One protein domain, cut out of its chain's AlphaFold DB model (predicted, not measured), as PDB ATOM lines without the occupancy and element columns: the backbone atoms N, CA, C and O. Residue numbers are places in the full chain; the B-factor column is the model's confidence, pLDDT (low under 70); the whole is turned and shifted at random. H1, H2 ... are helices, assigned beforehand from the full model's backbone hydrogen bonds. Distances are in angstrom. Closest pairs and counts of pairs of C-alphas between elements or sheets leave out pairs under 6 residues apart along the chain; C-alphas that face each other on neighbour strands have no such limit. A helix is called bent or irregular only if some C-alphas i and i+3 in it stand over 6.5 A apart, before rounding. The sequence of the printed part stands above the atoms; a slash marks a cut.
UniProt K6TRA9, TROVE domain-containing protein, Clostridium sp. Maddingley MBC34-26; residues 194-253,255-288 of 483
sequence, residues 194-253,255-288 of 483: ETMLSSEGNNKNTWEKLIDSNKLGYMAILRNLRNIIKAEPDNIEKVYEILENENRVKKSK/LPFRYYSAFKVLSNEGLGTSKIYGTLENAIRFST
ATOM      1  N   GLU A 194     389.833 149.666 201.941       89.31
ATOM      2  CA  GLU A 194     389.607 148.974 203.214       89.31
ATOM      3  C   GLU A 194     388.262 148.239 203.248       89.31
ATOM      4  O   GLU A 194     388.212 147.082 203.663       89.31
ATOM      5  N   THR A 195     387.185 148.893 202.799       89.69
ATOM      6  CA  THR A 195     385.846 148.286 202.780       89.69
ATOM      7  C   THR A 195     385.776 147.144 201.777       89.69
ATOM      8  O   THR A 195     385.335 146.058 202.142       89.69
ATOM      9  N   MET A 196     386.300 147.347 200.566       90.94
ATOM     10  CA  MET A 196     386.305 146.330 199.509       90.94
ATOM     11  C   MET A 196     387.136 145.101 199.885       90.94
ATOM     12  O   MET A 196     386.667 143.981 199.721       90.94
ATOM     13  N   LEU A 197     388.336 145.279 200.454       91.69
ATOM     14  CA  LEU A 197     389.149 144.146 200.911       91.69
ATOM     15  C   LEU A 197     388.487 143.390 202.068       91.69
ATOM     16  O   LEU A 197     388.641 142.176 202.167       91.69
ATOM     17  N   SER A 198     387.759 144.089 202.944       90.00
ATOM     18  CA  SER A 198     387.038 143.450 204.046       90.00
ATOM     19  C   SER A 198     385.809 142.670 203.575       90.00
ATOM     20  O   SER A 198     385.482 141.664 204.198       90.00
ATOM     21  N   SER A 199     385.108 143.136 202.536       92.06
ATOM     22  CA  SER A 199     383.875 142.506 202.045       92.06
ATOM     23  C   SER A 199     384.121 141.446 200.975       92.06
ATOM     24  O   SER A 199     383.466 140.410 200.982       92.06
ATOM     25  N   GLU A 200     385.043 141.703 200.047       92.75
ATOM     26  CA  GLU A 200     385.298 140.860 198.869       92.75
ATOM     27  C   GLU A 200     386.620 140.078 198.960       92.75
ATOM     28  O   GLU A 200     386.851 139.159 198.172       92.75
ATOM     29  N   GLY A 201     387.470 140.390 199.944       92.88
ATOM     30  CA  GLY A 201     388.764 139.746 200.166       92.88
ATOM     31  C   GLY A 201     389.934 140.408 199.425       92.88
ATOM     32  O   GLY A 201     389.773 141.245 198.544       92.88
ATOM     33  N   ASN A 202     391.158 140.019 199.787       94.56
ATOM     34  CA  ASN A 202     392.388 140.496 199.149       94.56
ATOM     35  C   ASN A 202     392.790 139.587 197.979       94.56
ATOM     36  O   ASN A 202     393.642 138.716 198.128       94.56
ATOM     37  N   ASN A 203     392.122 139.763 196.839       95.88
ATOM     38  CA  ASN A 203     392.275 138.929 195.644       95.88
ATOM     39  C   ASN A 203     392.306 139.766 194.354       95.88
ATOM     40  O   ASN A 203     392.019 140.965 194.370       95.88
ATOM     41  N   LYS A 204     392.635 139.100 193.240       97.06
ATOM     42  CA  LYS A 204     392.747 139.676 191.893       97.06
ATOM     43  C   LYS A 204     391.552 140.557 191.514       97.06
ATOM     44  O   LYS A 204     391.715 141.755 191.317       97.06
ATOM     45  N   ASN A 205     390.348 139.980 191.520       96.69
ATOM     46  CA  ASN A 205     389.108 140.652 191.111       96.69
ATOM     47  C   ASN A 205     388.825 141.922 191.937       96.69
ATOM     48  O   ASN A 205     388.404 142.947 191.406       96.69
ATOM     49  N   THR A 206     389.090 141.881 193.247       96.00
ATOM     50  CA  THR A 206     388.887 143.048 194.119       96.00
ATOM     51  C   THR A 206     389.852 144.179 193.763       96.00
ATOM     52  O   THR A 206     389.442 145.340 193.681       96.00
ATOM     53  N   TRP A 207     391.125 143.862 193.505       96.69
ATOM     54  CA  TRP A 207     392.099 144.862 193.068       96.69
ATOM     55  C   TRP A 207     391.805 145.403 191.675       96.69
ATOM     56  O   TRP A 207     391.910 146.612 191.490       96.69
ATOM     57  N   GLU A 208     391.367 144.568 190.735       96.56
ATOM     58  CA  GLU A 208     390.977 145.008 189.391       96.56
ATOM     59  C   GLU A 208     389.853 146.041 189.454       96.56
ATOM     60  O   GLU A 208     390.006 147.144 188.923       96.56
ATOM     61  N   LYS A 209     388.786 145.750 190.214       95.25
ATOM     62  CA  LYS A 209     387.693 146.701 190.475       95.25
ATOM     63  C   LYS A 209     388.194 147.997 191.108       95.25
ATOM     64  O   LYS A 209     387.768 149.084 190.719       95.25
ATOM     65  N   LEU A 210     389.076 147.906 192.106       94.94
ATOM     66  CA  LEU A 210     389.620 149.081 192.789       94.94
ATOM     67  C   LEU A 210     390.469 149.946 191.847       94.94
ATOM     68  O   LEU A 210     390.326 151.170 191.866       94.94
ATOM     69  N   ILE A 211     391.305 149.330 191.013       95.06
ATOM     70  CA  ILE A 211     392.136 150.010 190.014       95.06
ATOM     71  C   ILE A 211     391.246 150.683 188.961       95.06
ATOM     72  O   ILE A 211     391.394 151.879 188.713       95.06
ATOM     73  N   ASP A 212     390.258 149.970 188.413       94.81
ATOM     74  CA  ASP A 212     389.359 150.501 187.379       94.81
ATOM     75  C   ASP A 212     388.420 151.592 187.894       94.81
ATOM     76  O   ASP A 212     388.041 152.492 187.142       94.81
ATOM     77  N   SER A 213     388.086 151.570 189.185       90.75
ATOM     78  CA  SER A 213     387.230 152.590 189.795       90.75
ATOM     79  C   SER A 213     387.832 153.998 189.764       90.75
ATOM     80  O   SER A 213     387.102 154.966 189.977       90.75
ATOM     81  N   ASN A 214     389.154 154.131 189.578       85.12
ATOM     82  CA  ASN A 214     389.913 155.376 189.749       85.12
ATOM     83  C   ASN A 214     389.755 156.046 191.134       85.12
ATOM     84  O   ASN A 214     390.162 157.193 191.320       85.12
ATOM     85  N   LYS A 215     389.203 155.337 192.132       84.06
ATOM     86  CA  LYS A 215     389.009 155.827 193.512       84.06
ATOM     87  C   LYS A 215     390.179 155.489 194.446       84.06
ATOM     88  O   LYS A 215     390.198 155.921 195.599       84.06
ATOM     89  N   LEU A 216     391.175 154.739 193.966       87.75
ATOM     90  CA  LEU A 216     392.420 154.491 194.692       87.75
ATOM     91  C   LEU A 216     393.314 155.738 194.676       87.75
ATOM     92  O   LEU A 216     393.913 156.094 193.664       87.75
ATOM     93  N   GLY A 217     393.430 156.401 195.827       89.19
ATOM     94  CA  GLY A 217     394.372 157.506 195.995       89.19
ATOM     95  C   GLY A 217     395.832 157.052 195.877       89.19
ATOM     96  O   GLY A 217     396.166 155.919 196.219       89.19
ATOM     97  N   TYR A 218     396.720 157.967 195.479       93.62
ATOM     98  CA  TYR A 218     398.146 157.689 195.246       93.62
ATOM     99  C   TYR A 218     398.831 156.986 196.434       93.62
ATOM    100  O   TYR A 218     399.465 155.946 196.279       93.62
ATOM    101  N   MET A 219     398.632 157.500 197.654       90.44
ATOM    102  CA  MET A 219     399.170 156.890 198.875       90.44
ATOM    103  C   MET A 219     398.634 155.467 199.108       90.44
ATOM    104  O   MET A 219     399.361 154.606 199.595       90.44
ATOM    105  N   ALA A 220     397.359 155.214 198.791       92.12
ATOM    106  CA  ALA A 220     396.749 153.901 198.985       92.12
ATOM    107  C   ALA A 220     397.355 152.864 198.035       92.12
ATOM    108  O   ALA A 220     397.595 151.737 198.463       92.12
ATOM    109  N   ILE A 221     397.652 153.270 196.794       95.19
ATOM    110  CA  ILE A 221     398.377 152.457 195.814       95.19
ATOM    111  C   ILE A 221     399.774 152.139 196.340       95.19
ATOM    112  O   ILE A 221     400.101 150.969 196.505       95.19
ATOM    113  N   LEU A 222     400.568 153.159 196.685       94.44
ATOM    114  CA  LEU A 222     401.947 152.961 197.141       94.44
ATOM    115  C   LEU A 222     402.016 152.071 198.393       94.44
ATOM    116  O   LEU A 222     402.837 151.162 198.474       94.44
ATOM    117  N   ARG A 223     401.098 152.274 199.346       91.19
ATOM    118  CA  ARG A 223     401.006 151.480 200.581       91.19
ATOM    119  C   ARG A 223     400.600 150.026 200.340       91.19
ATOM    120  O   ARG A 223     401.024 149.154 201.092       91.19
ATOM    121  N   ASN A 224     399.761 149.766 199.340       95.12
ATOM    122  CA  ASN A 224     399.274 148.423 199.026       95.12
ATOM    123  C   ASN A 224     399.991 147.783 197.835       95.12
ATOM    124  O   ASN A 224     399.603 146.694 197.428       95.12
ATOM    125  N   LEU A 225     401.048 148.403 197.307       96.50
ATOM    126  CA  LEU A 225     401.718 147.976 196.080       96.50
ATOM    127  C   LEU A 225     402.139 146.501 196.119       96.50
ATOM    128  O   LEU A 225     401.889 145.760 195.176       96.50
ATOM    129  N   ARG A 226     402.677 146.049 197.257       96.38
ATOM    130  CA  ARG A 226     402.982 144.636 197.515       96.38
ATOM    131  C   ARG A 226     401.763 143.725 197.330       96.38
ATOM    132  O   ARG A 226     401.865 142.691 196.682       96.38
ATOM    133  N   ASN A 227     400.630 144.085 197.930       96.38
ATOM    134  CA  ASN A 227     399.409 143.279 197.880       96.38
ATOM    135  C   ASN A 227     398.816 143.265 196.469       96.38
ATOM    136  O   ASN A 227     398.388 142.214 196.010       96.38
ATOM    137  N   ILE A 228     398.852 144.409 195.782       96.88
ATOM    138  CA  ILE A 228     398.412 144.541 194.392       96.88
ATOM    139  C   ILE A 228     399.248 143.624 193.492       96.88
ATOM    140  O   ILE A 228     398.683 142.835 192.746       96.88
ATOM    141  N   ILE A 229     400.581 143.671 193.593       97.06
ATOM    142  CA  ILE A 229     401.469 142.839 192.765       97.06
ATOM    143  C   ILE A 229     401.240 141.347 193.032       97.06
ATOM    144  O   ILE A 229     401.142 140.578 192.084       97.06
ATOM    145  N   LYS A 230     401.085 140.935 194.298       96.81
ATOM    146  CA  LYS A 230     400.788 139.533 194.648       96.81
ATOM    147  C   LYS A 230     399.442 139.033 194.137       96.81
ATOM    148  O   LYS A 230     399.266 137.830 193.996       96.81
ATOM    149  N   ALA A 231     398.483 139.930 193.934       96.56
ATOM    150  CA  ALA A 231     397.169 139.572 193.426       96.56
ATOM    151  C   ALA A 231     397.145 139.401 191.899       96.56
ATOM    152  O   ALA A 231     396.136 138.927 191.384       96.56
ATOM    153  N   GLU A 232     398.218 139.789 191.200       96.00
ATOM    154  CA  GLU A 232     398.384 139.650 189.747       96.00
ATOM    155  C   GLU A 232     397.174 140.152 188.921       96.00
ATOM    156  O   GLU A 232     396.632 139.409 188.096       96.00
ATOM    157  N   PRO A 233     396.702 141.401 189.140       96.38
ATOM    158  CA  PRO A 233     395.598 141.966 188.371       96.38
ATOM    159  C   PRO A 233     396.007 142.230 186.920       96.38
ATOM    160  O   PRO A 233     397.110 142.719 186.656       96.38
ATOM    161  N   ASP A 234     395.096 141.988 185.977       97.19
ATOM    162  CA  ASP A 234     395.374 142.165 184.543       97.19
ATOM    163  C   ASP A 234     395.568 143.646 184.171       97.19
ATOM    164  O   ASP A 234     396.229 143.980 183.188       97.19
ATOM    165  N   ASN A 235     395.039 144.560 184.989       96.56
ATOM    166  CA  ASN A 235     395.123 146.010 184.809       96.56
ATOM    167  C   ASN A 235     396.239 146.684 185.637       96.56
ATOM    168  O   ASN A 235     396.183 147.897 185.862       96.56
ATOM    169  N   ILE A 236     397.273 145.939 186.057       96.38
ATOM    170  CA  ILE A 236     398.421 146.465 186.827       96.38
ATOM    171  C   ILE A 236     399.118 147.654 186.148       96.38
ATOM    172  O   ILE A 236     399.648 148.534 186.820       96.38
ATOM    173  N   GLU A 237     399.077 147.737 184.820       96.12
ATOM    174  CA  GLU A 237     399.699 148.827 184.064       96.12
ATOM    175  C   GLU A 237     399.156 150.209 184.445       96.12
ATOM    176  O   GLU A 237     399.923 151.162 184.581       96.12
ATOM    177  N   LYS A 238     397.862 150.306 184.778       96.38
ATOM    178  CA  LYS A 238     397.259 151.552 185.279       96.38
ATOM    179  C   LYS A 238     397.884 152.004 186.599       96.38
ATOM    180  O   LYS A 238     397.964 153.200 186.875       96.38
ATOM    181  N   VAL A 239     398.331 151.064 187.435       96.62
ATOM    182  CA  VAL A 239     399.032 151.377 188.688       96.62
ATOM    183  C   VAL A 239     400.385 152.010 188.391       96.62
ATOM    184  O   VAL A 239     400.723 153.016 189.016       96.62
ATOM    185  N   TYR A 240     401.134 151.471 187.428       96.94
ATOM    186  CA  TYR A 240     402.429 152.027 187.036       96.94
ATOM    187  C   TYR A 240     402.272 153.419 186.424       96.94
ATOM    188  O   TYR A 240     402.930 154.352 186.877       96.94
ATOM    189  N   GLU A 241     401.309 153.599 185.515       95.81
ATOM    190  CA  GLU A 241     400.973 154.906 184.933       95.81
ATOM    191  C   GLU A 241     400.629 155.952 186.004       95.81
ATOM    192  O   GLU A 241     401.057 157.103 185.922       95.81
ATOM    193  N   ILE A 242     399.868 155.572 187.037       95.38
ATOM    194  CA  ILE A 242     399.528 156.481 188.139       95.38
ATOM    195  C   ILE A 242     400.767 156.856 188.952       95.38
ATOM    196  O   ILE A 242     400.905 158.029 189.313       95.38
ATOM    197  N   LEU A 243     401.621 155.881 189.276       95.94
ATOM    198  CA  LEU A 243     402.806 156.086 190.109       95.94
ATOM    199  C   LEU A 243     403.884 156.906 189.393       95.94
ATOM    200  O   LEU A 243     404.507 157.742 190.045       95.94
ATOM    201  N   GLU A 244     404.053 156.711 188.086       94.88
ATOM    202  CA  GLU A 244     405.042 157.403 187.253       94.88
ATOM    203  C   GLU A 244     404.573 158.786 186.774       94.88
ATOM    204  O   GLU A 244     405.377 159.604 186.340       94.88
ATOM    205  N   ASN A 245     403.279 159.100 186.853       95.19
ATOM    206  CA  ASN A 245     402.783 160.393 186.396       95.19
ATOM    207  C   ASN A 245     403.323 161.553 187.256       95.19
ATOM    208  O   ASN A 245     402.896 161.742 188.397       95.19
ATOM    209  N   GLU A 246     404.185 162.387 186.671       94.31
ATOM    210  CA  GLU A 246     404.841 163.525 187.333       94.31
ATOM    211  C   GLU A 246     403.854 164.451 188.069       94.31
ATOM    212  O   GLU A 246     404.050 164.799 189.234       94.31
ATOM    213  N   ASN A 247     402.733 164.808 187.430       93.00
ATOM    214  CA  ASN A 247     401.722 165.676 188.040       93.00
ATOM    215  C   ASN A 247     401.064 165.028 189.264       93.00
ATOM    216  O   ASN A 247     400.739 165.718 190.236       93.00
ATOM    217  N   ARG A 248     400.842 163.709 189.229       93.50
ATOM    218  CA  ARG A 248     400.303 162.965 190.371       93.50
ATOM    219  C   ARG A 248     401.334 162.844 191.481       93.50
ATOM    220  O   ARG A 248     400.958 163.084 192.623       93.50
ATOM    221  N   VAL A 249     402.597 162.559 191.160       92.19
ATOM    222  CA  VAL A 249     403.716 162.536 192.120       92.19
ATOM    223  C   VAL A 249     403.793 163.866 192.868       92.19
ATOM    224  O   VAL A 249     403.632 163.883 194.089       92.19
ATOM    225  N   LYS A 250     403.909 164.989 192.149       88.12
ATOM    226  CA  LYS A 250     404.033 166.335 192.740       88.12
ATOM    227  C   LYS A 250     402.835 166.719 193.615       88.12
ATOM    228  O   LYS A 250     402.993 167.372 194.641       88.12
ATOM    229  N   LYS A 251     401.621 166.278 193.260       88.56
ATOM    230  CA  LYS A 251     400.399 166.520 194.056       88.56
ATOM    231  C   LYS A 251     400.175 165.509 195.185       88.56
ATOM    232  O   LYS A 251     399.325 165.743 196.042       88.56
ATOM    233  N   SER A 252     400.895 164.388 195.195       85.19
ATOM    234  CA  SER A 252     400.643 163.267 196.111       85.19
ATOM    235  C   SER A 252     401.053 163.534 197.560       85.19
ATOM    236  O   SER A 252     400.634 162.781 198.449       85.19
ATOM    237  N   LYS A 253     401.884 164.565 197.793       82.00
ATOM    238  CA  LYS A 253     402.506 164.869 199.092       82.00
ATOM    239  C   LYS A 253     403.292 163.673 199.673       82.00
ATOM    240  O   LYS A 253     403.445 163.568 200.890       82.00
ATOM    241  N   LEU A 255     406.527 161.607 200.604       83.81
ATOM    242  CA  LEU A 255     407.938 161.818 200.899       83.81
ATOM    243  C   LEU A 255     408.789 160.807 200.103       83.81
ATOM    244  O   LEU A 255     408.388 159.640 200.027       83.81
ATOM    245  N   PRO A 256     409.972 161.183 199.586       86.06
ATOM    246  CA  PRO A 256     410.862 160.343 198.786       86.06
ATOM    247  C   PRO A 256     411.153 158.983 199.405       86.06
ATOM    248  O   PRO A 256     411.105 157.956 198.724       86.06
ATOM    249  N   PHE A 257     411.358 158.941 200.726       87.12
ATOM    250  CA  PHE A 257     411.623 157.683 201.416       87.12
ATOM    251  C   PHE A 257     410.466 156.680 201.306       87.12
ATOM    252  O   PHE A 257     410.692 155.490 201.467       87.12
ATOM    253  N   ARG A 258     409.229 157.104 201.005       90.38
ATOM    254  CA  ARG A 258     408.096 156.186 200.798       90.38
ATOM    255  C   ARG A 258     408.252 155.362 199.524       90.38
ATOM    256  O   ARG A 258     407.888 154.186 199.537       90.38
ATOM    257  N   TYR A 259     408.817 155.940 198.465       94.25
ATOM    258  CA  TYR A 259     409.169 155.200 197.248       94.25
ATOM    259  C   TYR A 259     410.282 154.199 197.528       94.25
ATOM    260  O   TYR A 259     410.178 153.040 197.134       94.25
ATOM    261  N   TYR A 260     411.285 154.618 198.301       93.25
ATOM    262  CA  TYR A 260     412.341 153.734 198.782       93.25
ATOM    263  C   TYR A 260     411.793 152.579 199.638       93.25
ATOM    264  O   TYR A 260     412.117 151.423 199.383       93.25
ATOM    265  N   SER A 261     410.915 152.851 200.613       92.12
ATOM    266  CA  SER A 261     410.289 151.810 201.440       92.12
ATOM    267  C   SER A 261     409.512 150.813 200.577       92.12
ATOM    268  O   SER A 261     409.625 149.609 200.790       92.12
ATOM    269  N   ALA A 262     408.750 151.296 199.588       94.44
ATOM    270  CA  ALA A 262     408.031 150.433 198.656       94.44
ATOM    271  C   ALA A 262     408.998 149.568 197.833       94.44
ATOM    272  O   ALA A 262     408.819 148.354 197.770       94.44
ATOM    273  N   PHE A 263     410.061 150.165 197.284       95.75
ATOM    274  CA  PHE A 263     411.108 149.452 196.548       95.75
ATOM    275  C   PHE A 263     411.737 148.351 197.407       95.75
ATOM    276  O   PHE A 263     411.819 147.202 196.979       95.75
ATOM    277  N   LYS A 264     412.143 148.685 198.638       92.81
ATOM    278  CA  LYS A 264     412.771 147.763 199.593       92.81
ATOM    279  C   LYS A 264     411.857 146.583 199.917       92.81
ATOM    280  O   LYS A 264     412.307 145.442 199.883       92.81
ATOM    281  N   VAL A 265     410.576 146.838 200.193       94.38
ATOM    282  CA  VAL A 265     409.594 145.777 200.478       94.38
ATOM    283  C   VAL A 265     409.441 144.830 199.286       94.38
ATOM    284  O   VAL A 265     409.442 143.616 199.482       94.38
ATOM    285  N   LEU A 266     409.344 145.356 198.060       96.00
ATOM    286  CA  LEU A 266     409.253 144.519 196.860       96.00
ATOM    287  C   LEU A 266     410.532 143.710 196.629       96.00
ATOM    288  O   LEU A 266     410.453 142.504 196.407       96.00
ATOM    289  N   SER A 267     411.695 144.353 196.757       94.44
ATOM    290  CA  SER A 267     413.000 143.718 196.549       94.44
ATOM    291  C   SER A 267     413.263 142.605 197.557       94.44
ATOM    292  O   SER A 267     413.747 141.543 197.173       94.44
ATOM    293  N   ASN A 268     412.930 142.816 198.831       93.38
ATOM    294  CA  ASN A 268     413.136 141.822 199.886       93.38
ATOM    295  C   ASN A 268     412.266 140.575 199.700       93.38
ATOM    296  O   ASN A 268     412.658 139.488 200.114       93.38
ATOM    297  N   GLU A 269     411.091 140.725 199.089       95.44
ATOM    298  CA  GLU A 269     410.191 139.606 198.800       95.44
ATOM    299  C   GLU A 269     410.363 139.035 197.384       95.44
ATOM    300  O   GLU A 269     409.631 138.118 197.013       95.44
ATOM    301  N   GLY A 270     411.305 139.554 196.589       94.88
ATOM    302  CA  GLY A 270     411.519 139.115 195.207       94.88
ATOM    303  C   GLY A 270     410.315 139.373 194.294       94.88
ATOM    304  O   GLY A 270     410.054 138.590 193.385       94.88
ATOM    305  N   LEU A 271     409.553 140.438 194.557       95.69
ATOM    306  CA  LEU A 271     408.323 140.764 193.836       95.69
ATOM    307  C   LEU A 271     408.555 141.809 192.748       95.69
ATOM    308  O   LEU A 271     409.371 142.715 192.894       95.69
ATOM    309  N   GLY A 272     407.739 141.747 191.700       93.38
ATOM    310  CA  GLY A 272     407.749 142.734 190.626       93.38
ATOM    311  C   GLY A 272     408.864 142.519 189.602       93.38
ATOM    312  O   GLY A 272     409.726 141.655 189.730       93.38
ATOM    313  N   THR A 273     408.814 143.317 188.544       94.62
ATOM    314  CA  THR A 273     409.765 143.282 187.427       94.62
ATOM    315  C   THR A 273     410.565 144.581 187.374       94.62
ATOM    316  O   THR A 273     410.255 145.544 188.078       94.62
ATOM    317  N   SER A 274     411.561 144.658 186.486       95.25
ATOM    318  CA  SER A 274     412.311 145.897 186.222       95.25
ATOM    319  C   SER A 274     411.410 147.113 185.975       95.25
ATOM    320  O   SER A 274     411.800 148.232 186.297       95.25
ATOM    321  N   LYS A 275     410.185 146.899 185.474       96.50
ATOM    322  CA  LYS A 275     409.205 147.954 185.215       96.50
ATOM    323  C   LYS A 275     408.751 148.685 186.479       96.50
ATOM    324  O   LYS A 275     408.808 149.911 186.504       96.50
ATOM    325  N   ILE A 276     408.348 147.972 187.537       97.19
ATOM    326  CA  ILE A 276     407.921 148.638 188.782       97.19
ATOM    327  C   ILE A 276     409.108 149.277 189.507       97.19
ATOM    328  O   ILE A 276     408.979 150.372 190.050       97.19
ATOM    329  N   TYR A 277     410.281 148.643 189.472       97.38
ATOM    330  CA  TYR A 277     411.489 149.233 190.048       97.38
ATOM    331  C   TYR A 277     411.872 150.538 189.333       97.38
ATOM    332  O   TYR A 277     412.112 151.540 190.002       97.38
ATOM    333  N   GLY A 278     411.821 150.567 187.996       97.38
ATOM    334  CA  GLY A 278     412.000 151.791 187.207       97.38
ATOM    335  C   GLY A 278     410.910 152.837 187.463       97.38
ATOM    336  O   GLY A 278     411.216 154.016 187.599       97.38
ATOM    337  N   THR A 279     409.655 152.409 187.628       97.62
ATOM    338  CA  THR A 279     408.528 153.294 187.982       97.62
ATOM    339  C   THR A 279     408.774 154.009 189.313       97.62
ATOM    340  O   THR A 279     408.572 155.216 189.413       97.62
ATOM    341  N   LEU A 280     409.226 153.284 190.344       97.38
ATOM    342  CA  LEU A 280     409.534 153.865 191.655       97.38
ATOM    343  C   LEU A 280     410.750 154.799 191.600       97.38
ATOM    344  O   LEU A 280     410.743 155.830 192.270       97.38
ATOM    345  N   GLU A 281     411.754 154.466 190.786       96.56
ATOM    346  CA  GLU A 281     412.936 155.303 190.537       96.56
ATOM    347  C   GLU A 281     412.569 156.622 189.831       96.56
ATOM    348  O   GLU A 281     413.034 157.700 190.204       96.56
ATOM    349  N   ASN A 282     411.664 156.572 188.855       95.94
ATOM    350  CA  ASN A 282     411.160 157.775 188.197       95.94
ATOM    351  C   ASN A 282     410.256 158.590 189.128       95.94
ATOM    352  O   ASN A 282     410.378 159.813 189.183       95.94
ATOM    353  N   ALA A 283     409.402 157.934 189.920       95.81
ATOM    354  CA  ALA A 283     408.533 158.609 190.879       95.81
ATOM    355  C   ALA A 283     409.329 159.382 191.945       95.81
ATOM    356  O   ALA A 283     409.002 160.535 192.227       95.81
ATOM    357  N   ILE A 284     410.398 158.798 192.502       94.25
ATOM    358  CA  ILE A 284     411.256 159.528 193.446       94.25
ATOM    359  C   ILE A 284     411.963 160.703 192.761       94.25
ATOM    360  O   ILE A 284     411.999 161.788 193.337       94.25
ATOM    361  N   ARG A 285     412.427 160.547 191.512       93.19
ATOM    362  CA  ARG A 285     413.052 161.639 190.751       93.19
ATOM    363  C   ARG A 285     412.090 162.814 190.570       93.19
ATOM    364  O   ARG A 285     412.402 163.927 190.982       93.19
ATOM    365  N   PHE A 286     410.876 162.544 190.087       92.69
ATOM    366  CA  PHE A 286     409.834 163.561 189.910       92.69
ATOM    367  C   PHE A 286     409.442 164.262 191.215       92.69
ATOM    368  O   PHE A 286     409.063 165.434 191.189       92.69
ATOM    369  N   SER A 287     409.529 163.565 192.355       88.94
ATOM    370  CA  SER A 287     409.274 164.173 193.667       88.94
ATOM    371  C   SER A 287     410.354 165.179 194.076       88.94
ATOM    372  O   SER A 287     410.062 166.110 194.818       88.94
ATOM    373  N   THR A 288     411.569 165.047 193.536       87.81
ATOM    374  CA  THR A 288     412.729 165.892 193.862       87.81
ATOM    375  C   THR A 288     413.064 166.943 192.799       87.81
ATOM    376  O   THR A 288     413.889 167.812 193.054       87.81
TER     377      THR A 288
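AT A GLANCE: This is residues 194 to 253 and 255 to 288 of the 483 residues of the protein "TROVE domain-containing protein" of Clostridium sp. Maddingley MBC34-26 (UniProt K6TRA9). Two helical hairpins, H6 with H7 and H3 with H4, sit side by side and make a four-helix body, H3 next to H6 and H4 next to H7. H2 packs loosely beside the H3 and H4 hairpin with H1 outermost at that end of the longest axis, while the short H5 sits at one end of the body against the end of H7. The printed part has 94 residues with seven named helices, H1 to H7 in order, and no named strand; the class is all helix. It is compact, with a radius of gyration of the C-alphas of 12.6 A, rounded, and spans 38 by 28 by 19 A.

IN THESE COORDINATES: Start with the longest helix, H7, residues 274 to 288: find C-alpha 274 at (412.311, 145.897, 186.222) and go 21.4 A to C-alpha 288 at (412.729, 165.892, 193.862), where the printed part ends. H6 is residues 256 to 268, 18.7 A. H4 is residues 236 to 244, 12.8 A, and H5 is residues 246 to 251. H3, residues 218 to 230, covers 18.4 A and is irregular: C-alphas 223 and 226 are 7.8 A apart. H2 is residues 204 to 212, 12.2 A. H1, residues 194 to 200, begins at C-alpha 194 (389.607, 148.974, 203.214).

HOW THE PARTS SIT: H4 and H7 are the hub, touching three helices each. Look at the C-alphas of Glu 244 and Ala 283, 5.2 A apart, the closest of H4 and H7, which run the same way at a shallow tilt of 25 degrees. H6 and H7 form a helical hairpin at a shallow tilt of 16 degrees, closest at the C-alphas of Pro 256 and Ile 284, 5.4 A. H3 and H4 form another, closest at the C-alphas of Tyr 218 and Leu 243, 7.1 A; their tilt of 36 degrees is only just steep. With residues 222 to 226 alone, H3 touches H6, the same way at a shallow 6 degrees; the C-alphas of Arg 226 and Leu 266 are closest, 6.3 A. H3 and H7 are apart, and so are H4 and H6. H5 touches residues 283 to 287 of H7 at a steep tilt of 54 degrees, closest at the C-alphas of Glu 246 and Phe 286, 5.6 A. H2 and H4 only just touch, only at their ends, with 3 pairs of C-alphas within 8 A, the closest those of Ile 211 and Lys 238, 7.1 A. H1 touches H2 at a steep tilt of 47 degrees, closest at the C-alphas of Glu 200 and Thr 206, 6.3 A. Every O i to N i+4 pair is within hydrogen-bond range in H1, H2, H4, H5, H6 and H7, and 7 of 9 are in H3.

THE WHOLE: The C-alphas farthest apart are those of Ser 199 and Thr 288, 38.0 A. Residue 254 is not printed; across this cut, in the link from H5 to H6, C-alphas 253 and 255 are 6.5 A apart. The links printed whole are tight. The mean pLDDT of the printed part is 93.6, and no printed residue is under 70.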